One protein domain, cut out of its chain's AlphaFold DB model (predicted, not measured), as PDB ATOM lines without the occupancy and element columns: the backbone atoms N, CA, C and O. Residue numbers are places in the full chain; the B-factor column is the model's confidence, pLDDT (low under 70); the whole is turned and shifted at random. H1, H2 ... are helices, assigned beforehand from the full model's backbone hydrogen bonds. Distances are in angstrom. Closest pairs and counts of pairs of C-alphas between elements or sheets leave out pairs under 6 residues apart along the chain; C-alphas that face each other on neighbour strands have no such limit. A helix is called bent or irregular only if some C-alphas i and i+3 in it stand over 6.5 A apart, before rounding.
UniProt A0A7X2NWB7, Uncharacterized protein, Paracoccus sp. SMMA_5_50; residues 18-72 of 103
ATOM      1  N   VAL A  18     101.749 222.431 268.227       91.06
ATOM      2  CA  VAL A  18     101.916 223.733 268.895       91.06
ATOM      3  C   VAL A  18     101.337 224.859 268.037       91.06
ATOM      4  O   VAL A  18     100.551 225.656 268.545       91.06
ATOM      5  N   ARG A  19     101.656 224.889 266.737       90.94
ATOM      6  CA  ARG A  19     101.109 225.884 265.797       90.94
ATOM      7  C   ARG A  19      99.581 225.840 265.736       90.94
ATOM      8  O   ARG A  19      98.950 226.889 265.826       90.94
ATOM      9  N   GLY A  20      99.001 224.643 265.636       91.38
ATOM     10  CA  GLY A  20      97.551 224.445 265.619       91.38
ATOM     11  C   GLY A  20      96.881 224.980 266.885       91.38
ATOM     12  O   GLY A  20      95.924 225.736 266.796       91.38
ATOM     13  N   ARG A  21      97.454 224.708 268.066       90.38
ATOM     14  CA  ARG A  21      96.927 225.231 269.341       90.38
ATOM     15  C   ARG A  21      96.931 226.755 269.417       90.38
ATOM     16  O   ARG A  21      96.018 227.326 270.007       90.38
ATOM     17  N   THR A  22      97.941 227.411 268.846       89.25
ATOM     18  CA  THR A  22      97.963 228.875 268.756       89.25
ATOM     19  C   THR A  22      96.835 229.379 267.862       89.25
ATOM     20  O   THR A  22      96.104 230.274 268.277       89.25
ATOM     21  N   LEU A  23      96.634 228.781 266.682       90.50
ATOM     22  CA  LEU A  23      95.518 229.137 265.794       90.50
ATOM     23  C   LEU A  23      94.159 228.932 266.483       90.50
ATOM     24  O   LEU A  23      93.333 229.842 266.474       90.50
ATOM     25  N   ASP A  24      93.967 227.813 267.187       91.44
ATOM     26  CA  ASP A  24      92.758 227.553 267.980       91.44
ATOM     27  C   ASP A  24      92.553 228.604 269.082       91.44
ATOM     28  O   ASP A  24      91.428 229.018 269.360       91.44
ATOM     29  N   GLY A  25      93.632 229.036 269.742       92.38
ATOM     30  CA  GLY A  25      93.594 230.082 270.763       92.38
ATOM     31  C   GLY A  25      93.135 231.428 270.211       92.38
ATOM     32  O   GLY A  25      92.333 232.110 270.857       92.38
ATOM     33  N   ILE A  26      93.597 231.777 269.008       91.00
ATOM     34  CA  ILE A  26      93.165 232.975 268.286       91.00
ATOM     35  C   ILE A  26      91.690 232.856 267.891       91.00
ATOM     36  O   ILE A  26      90.904 233.759 268.187       91.00
ATOM     37  N   GLN A  27      91.294 231.733 267.286       90.81
ATOM     38  CA  GLN A  27      89.912 231.510 266.863       90.81
ATOM     39  C   GLN A  27      88.950 231.567 268.054       90.81
ATOM     40  O   GLN A  27      87.947 232.271 268.005       90.81
ATOM     41  N   ARG A  28      89.296 230.938 269.184       93.38
ATOM     42  CA  ARG A  28      88.470 230.991 270.398       93.38
ATOM     43  C   ARG A  28      88.307 232.407 270.942       93.38
ATOM     44  O   ARG A  28      87.250 232.714 271.493       93.38
ATOM     45  N   ARG A  29      89.305 233.287 270.786       93.00
ATOM     46  CA  ARG A  29      89.156 234.710 271.129       93.00
ATOM     47  C   ARG A  29      88.077 235.357 270.258       93.00
ATOM     48  O   ARG A  29      87.194 236.025 270.797       93.00
ATOM     49  N   ALA A  30      88.142 235.138 268.945       90.75
ATOM     50  CA  ALA A  30      87.159 235.653 267.996       90.75
ATOM     51  C   ALA A  30      85.751 235.112 268.291       90.75
ATOM     52  O   ALA A  30      84.812 235.898 268.393       90.75
ATOM     53  N   ASP A  31      85.618 233.808 268.533       92.44
ATOM     54  CA  ASP A  31      84.342 233.163 268.855       92.44
ATOM     55  C   ASP A  31      83.741 233.706 270.156       92.44
ATOM     56  O   ASP A  31      82.548 233.993 270.220       92.44
ATOM     57  N   THR A  32      84.569 233.904 271.188       93.88
ATOM     58  CA  THR A  32      84.118 234.438 272.483       93.88
ATOM     59  C   THR A  32      83.568 235.857 272.344       93.88
ATOM     60  O   THR A  32      82.562 236.201 272.964       93.88
ATOM     61  N   LEU A  33      84.203 236.686 271.514       92.69
ATOM     62  CA  LEU A  33      83.702 238.024 271.216       92.69
ATOM     63  C   LEU A  33      82.436 237.971 270.357       92.69
ATOM     64  O   LEU A  33      81.489 238.696 270.642       92.69
ATOM     65  N   ALA A  34      82.380 237.089 269.359       92.44
ATOM     66  CA  ALA A  34      81.234 236.962 268.461       92.44
ATOM     67  C   ALA A  34      79.933 236.565 269.182       92.44
ATOM     68  O   ALA A  34      78.850 236.930 268.729       92.44
ATOM     69  N   VAL A  35      80.025 235.842 270.305       94.25
ATOM     70  CA  VAL A  35      78.860 235.469 271.131       94.25
ATOM     71  C   VAL A  35      78.517 236.493 272.219       94.25
ATOM     72  O   VAL A  35      77.506 236.335 272.906       94.25
ATOM     73  N   SER A  36      79.336 237.532 272.408       93.50
ATOM     74  CA  SER A  36      79.049 238.603 273.364       93.50
ATOM     75  C   SER A  36      77.943 239.522 272.842       93.50
ATOM     76  O   SER A  36      77.873 239.818 271.654       93.50
ATOM     77  N   ALA A  37      77.095 240.018 273.745       93.94
ATOM     78  CA  ALA A  37      76.034 240.964 273.400       93.94
ATOM     79  C   ALA A  37      76.568 242.358 273.014       93.94
ATOM     80  O   ALA A  37      75.918 243.068 272.253       93.94
ATOM     81  N   ASP A  38      77.729 242.749 273.548       94.62
ATOM     82  CA  ASP A  38      78.378 244.041 273.287       94.62
ATOM     83  C   ASP A  38      79.915 243.865 273.257       94.62
ATOM     84  O   ASP A  38      80.615 244.175 274.230       94.62
ATOM     85  N   PRO A  39      80.464 243.267 272.180       93.19
ATOM     86  CA  PRO A  39      81.885 242.930 272.093       93.19
ATOM     87  C   PRO A  39      82.804 244.148 271.982       93.19
ATOM     88  O   PRO A  39      83.964 244.074 272.394       93.19
ATOM     89  N   GLU A  40      82.319 245.255 271.422       92.81
ATOM     90  CA  GLU A  40      83.095 246.488 271.265       92.81
ATOM     91  C   GLU A  40      83.354 247.121 272.627       92.81
ATOM     92  O   GLU A  40      84.511 247.358 272.986       92.81
ATOM     93  N   ARG A  41      82.296 247.297 273.427       93.50
ATOM     94  CA  ARG A  41      82.424 247.833 274.779       93.50
ATOM     95  C   ARG A  41      83.225 246.913 275.689       93.50
ATOM     96  O   ARG A  41      84.061 247.370 276.466       93.50
ATOM     97  N   TRP A  42      83.002 245.602 275.590       94.06
ATOM     98  CA  TRP A  42      83.719 244.628 276.413       94.06
ATOM     99  C   TRP A  42      85.241 244.699 276.207       94.06
ATOM    100  O   TRP A  42      86.008 244.565 277.169       94.06
ATOM    101  N   GLN A  43      85.672 244.967 274.970       92.06
ATOM    102  CA  GLN A  43      87.071 245.215 274.629       92.06
ATOM    103  C   GLN A  43      87.537 246.619 275.035       92.06
ATOM    104  O   GLN A  43      88.598 246.731 275.647       92.06
ATOM    105  N   SER A  44      86.771 247.679 274.745       92.12
ATOM    106  CA  SER A  44      87.177 249.060 275.061       92.12
ATOM    107  C   SER A  44      87.337 249.308 276.558       92.12
ATOM    108  O   SER A  44      88.229 250.043 276.973       92.12
ATOM    109  N   ASP A  45      86.501 248.661 277.370       93.06
ATOM    110  CA  ASP A  45      86.532 248.772 278.829       93.06
ATOM    111  C   ASP A  45      87.690 247.948 279.443       93.06
ATOM    112  O   ASP A  45      87.902 247.967 280.660       93.06
ATOM    113  N   GLY A  46      88.444 247.193 278.627       90.31
ATOM    114  CA  GLY A  46      89.544 246.319 279.056       90.31
ATOM    115  C   GLY A  46      89.093 245.115 279.891       90.31
ATOM    116  O   GLY A  46      89.911 244.417 280.494       90.31
ATOM    117  N   LEU A  47      87.784 244.873 279.967       93.38
ATOM    118  CA  LEU A  47      87.189 243.792 280.750       93.38
ATOM    119  C   LEU A  47      87.386 242.432 280.078       93.38
ATOM    120  O   LEU A  47      87.501 241.423 280.774       93.38
ATOM    121  N   PHE A  48      87.446 242.402 278.747       94.19
ATOM    122  CA  PHE A  48      87.679 241.168 278.008       94.19
ATOM    123  C   PHE A  48      89.069 240.583 278.274       94.19
ATOM    124  O   PHE A  48      89.186 239.391 278.545       94.19
ATOM    125  N   ASP A  49      90.116 241.410 278.295       92.94
ATOM    126  CA  ASP A  49      91.474 240.919 278.550       92.94
ATOM    127  C   ASP A  49      91.614 240.361 279.975       92.94
ATOM    128  O   ASP A  49      92.175 239.284 280.156       92.94
ATOM    129  N   ARG A  50      90.983 240.998 280.976       93.62
ATOM    130  CA  ARG A  50      90.911 240.444 282.345       93.62
ATOM    131  C   ARG A  50      90.161 239.116 282.401       93.62
ATOM    132  O   ARG A  50      90.529 238.231 283.171       93.62
ATOM    133  N   TYR A  51      89.084 238.984 281.625       94.75
ATOM    134  CA  TYR A  51      88.361 237.721 281.507       94.75
ATOM    135  C   TYR A  51      89.265 236.630 280.924       94.75
ATOM    136  O   TYR A  51      89.325 235.544 281.492       94.75
ATOM    137  N   VAL A  52      89.998 236.930 279.847       95.00
ATOM    138  CA  VAL A  52      90.927 235.987 279.209       95.00
ATOM    139  C   VAL A  52      92.034 235.568 280.173       95.00
ATOM    140  O   VAL A  52      92.271 234.372 280.327       95.00
ATOM    141  N   GLU A  53      92.668 236.516 280.867       94.62
ATOM    142  CA  GLU A  53      93.693 236.226 281.878       94.62
ATOM    143  C   GLU A  53      93.162 235.277 282.953       94.62
ATOM    144  O   GLU A  53      93.777 234.250 283.237       94.62
ATOM    145  N   ARG A  54      91.983 235.581 283.506       95.31
ATOM    146  CA  ARG A  54      91.364 234.739 284.529       95.31
ATOM    147  C   ARG A  54      91.009 233.352 283.995       95.31
ATOM    148  O   ARG A  54      91.321 232.354 284.640       95.31
ATOM    149  N   HIS A  55      90.358 233.289 282.837       95.75
ATOM    150  CA  HIS A  55      89.963 232.038 282.188       95.75
ATOM    151  C   HIS A  55      91.177 231.135 281.959       95.75
ATOM    152  O   HIS A  55      91.139 229.952 282.291       95.75
ATOM    153  N   ASN A  56      92.281 231.702 281.477       96.00
ATOM    154  CA  ASN A  56      93.503 230.961 281.182       96.00
ATOM    155  C   ASN A  56      94.207 230.398 282.429       96.00
ATOM    156  O   ASN A  56      94.948 229.427 282.304       96.00
ATOM    157  N   CYS A  57      93.970 230.954 283.623       96.12
ATOM    158  CA  CYS A  57      94.469 230.381 284.879       96.12
ATOM    159  C   CYS A  57      93.696 229.135 285.331       96.12
ATOM    160  O   CYS A  57      94.243 228.315 286.066       96.12
ATOM    161  N   GLU A  58      92.427 229.015 284.943       95.12
ATOM    162  CA  GLU A  58      91.502 227.997 285.460       95.12
ATOM    163  C   GLU A  58      91.185 226.901 284.419       95.12
ATOM    164  O   GLU A  58      90.722 225.820 284.781       95.12
ATOM    165  N   CYS A  59      91.422 227.157 283.128       93.81
ATOM    166  CA  CYS A  59      91.064 226.241 282.045       93.81
ATOM    167  C   CYS A  59      92.139 225.185 281.737       93.81
ATOM    168  O   CYS A  59      93.325 225.359 282.018       93.81
ATOM    169  N   ASP A  60      91.729 224.111 281.056       93.38
ATOM    170  CA  ASP A  60      92.668 223.155 280.470       93.38
ATOM    171  C   ASP A  60      93.589 223.827 279.426       93.38
ATOM    172  O   ASP A  60      93.118 224.672 278.658       93.38
ATOM    173  N   PRO A  61      94.855 223.388 279.264       86.94
ATOM    174  CA  PRO A  61      95.797 224.008 278.324       86.94
ATOM    175  C   PRO A  61      95.317 224.098 276.865       86.94
ATOM    176  O   PRO A  61      95.685 225.021 276.145       86.94
ATOM    177  N   TRP A  62      94.482 223.164 276.403       86.62
ATOM    178  CA  TRP A  62      93.921 223.182 275.041       86.62
ATOM    179  C   TRP A  62      92.713 224.126 274.879       86.62
ATOM    180  O   TRP A  62      92.244 224.335 273.763       86.62
ATOM    181  N   ARG A  63      92.213 224.712 275.973       92.25
ATOM    182  CA  ARG A  63      91.121 225.703 276.001       92.25
ATOM    183  C   ARG A  63      91.621 227.140 276.218       92.25
ATOM    184  O   ARG A  63      90.804 228.041 276.410       92.25
ATOM    185  N   HIS A  64      92.937 227.349 276.173       94.12
ATOM    186  CA  HIS A  64      93.602 228.624 276.444       94.12
ATOM    187  C   HIS A  64      93.333 229.676 275.363       94.12
ATOM    188  O   HIS A  64      93.684 229.465 274.200       94.12
ATOM    189  N   ILE A  65      92.679 230.789 275.680       94.31
ATOM    190  CA  ILE A  65      92.337 231.858 274.722       94.31
ATOM    191  C   ILE A  65      93.554 232.762 274.507       94.31
ATOM    192  O   ILE A  65      94.263 233.077 275.460       94.31
ATOM    193  N   GLU A  66      93.807 233.198 273.273       91.88
ATOM    194  CA  GLU A  66      94.910 234.129 273.032       91.88
ATOM    195  C   GLU A  66      94.669 235.502 273.672       91.88
ATOM    196  O   GLU A  66      93.587 236.096 273.595       91.88
ATOM    197  N   THR A  67      95.715 236.022 274.313       86.31
ATOM    198  CA  THR A  67      95.662 237.292 275.053       86.31
ATOM    199  C   THR A  67      95.698 238.491 274.119       86.31
ATOM    200  O   THR A  67      95.149 239.543 274.434       86.31
ATOM    201  N   ARG A  68      96.305 238.340 272.940       80.75
ATOM    202  CA  ARG A  68      96.386 239.401 271.937       80.75
ATOM    203  C   ARG A  68      95.283 239.221 270.906       80.75
ATOM    204  O   ARG A  68      95.045 238.118 270.424       80.75
ATOM    205  N   SER A  69      94.652 240.332 270.529       70.69
ATOM    206  CA  SER A  69      93.834 240.368 269.320       70.69
ATOM    207  C   SER A  69      94.759 240.203 268.119       70.69
ATOM    208  O   SER A  69      95.457 241.130 267.709       70.69
ATOM    209  N   LEU A  70      94.835 238.974 267.629       71.94
ATOM    210  CA  LEU A  70      95.501 238.631 266.393       71.94
ATOM    211  C   LEU A  70      94.380 238.278 265.429       71.94
ATOM    212  O   LEU A  70      93.610 237.366 265.691       71.94
ATOM    213  N   THR A  71      94.270 238.982 264.310       66.62
ATOM    214  CA  THR A  71      93.661 238.335 263.152       66.62
ATOM    215  C   THR A  71      94.701 237.322 262.688       66.62
ATOM    216  O   THR A  71      95.828 237.749 262.394       66.62
ATOM    217  N   PRO A  72      94.401 236.009 262.663       65.00
ATOM    218  CA  PRO A  72      95.286 235.074 261.996       65.00
ATOM    219  C   PRO A  72      95.507 235.629 260.597       65.00
ATOM    220  O   PRO A  72      94.555 235.945 259.878       65.00
TER     221      PRO A  72
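AT A GLANCE: This is residues 18 to 72 of the 103 residues of an uncharacterized protein of Paracoccus sp. SMMA_5_50 (UniProt A0A7X2NWB7). Two helices, the long H1 and the shorter H3, form the two sides of a loose V, with the short helix H2 at its narrow end and the wide end opening toward the last residues of H3. From the end of H3 the unnamed stretch of residues 59 to 72 folds back, passes between H1 and H3 around residues 64 and 65, and then crosses beside H1. The printed part has 55 residues with three named helices, in the order H1, H2, H3, and no named strand; the class is all helix. The whole is compact, with a radius of gyration of the C-alphas of 10.9 A, and it spans 31 by 24 by 17 A.

HOW THE PARTS SIT: H1, residues 18 to 34, is the longest helix, and it touches no helix. H3, residues 47 to 58, is near H1, with 6 pairs of C-alphas within 10 A but no pair within 8 A. H2, residues 39 to 44, is close to H1 but not clearly touching; the closest C-alphas are those of Leu 33 and Pro 39, 5.3 A apart. The lines of H1 and H2 are about perpendicular, at 79 degrees. H2 and H3 are also close but not clearly touching; their closest C-alphas are those of Trp 42 and Phe 48, 5.5 A apart. The lines of H2 and H3 are about perpendicular, at 81 degrees. In H1 and H2 every O i to N i+4 pair is within hydrogen-bond range, and in H3 7 of 8 are.

IN THESE COORDINATES: H1 begins at Val 18, with its C-alpha at (101.916, 223.733, 268.895), and ends at Ala 34, with its C-alpha at (81.234, 236.962, 268.461), 24.6 A from first to last C-alpha. H3 runs from Leu 47 to Glu 58 and measures 17.0 A; C-alpha 58 is at (91.502, 227.997, 285.460). H2, from Pro 39 to Ser 44, measures 8.6 A. No helix is bent.

THE WHOLE: The outline is rounded, and the two C-alphas farthest apart are those of Val 18 and Arg 41, at 31.5 A. The C-alphas of Val 18 and Pro 72, the first and last printed residues, are 14.8 A apart. The printed part has no cut. The links from H1 to H2, of 4 residues, and from H2 to H3, of 2 residues, are tight. Residues 59 to 72 hold no named element, and their C-alphas lie 4 to 14 A from the mean of the C-alphas. The mean pLDDT of the printed part is 90.7, and residues 71 to 72 are under 70.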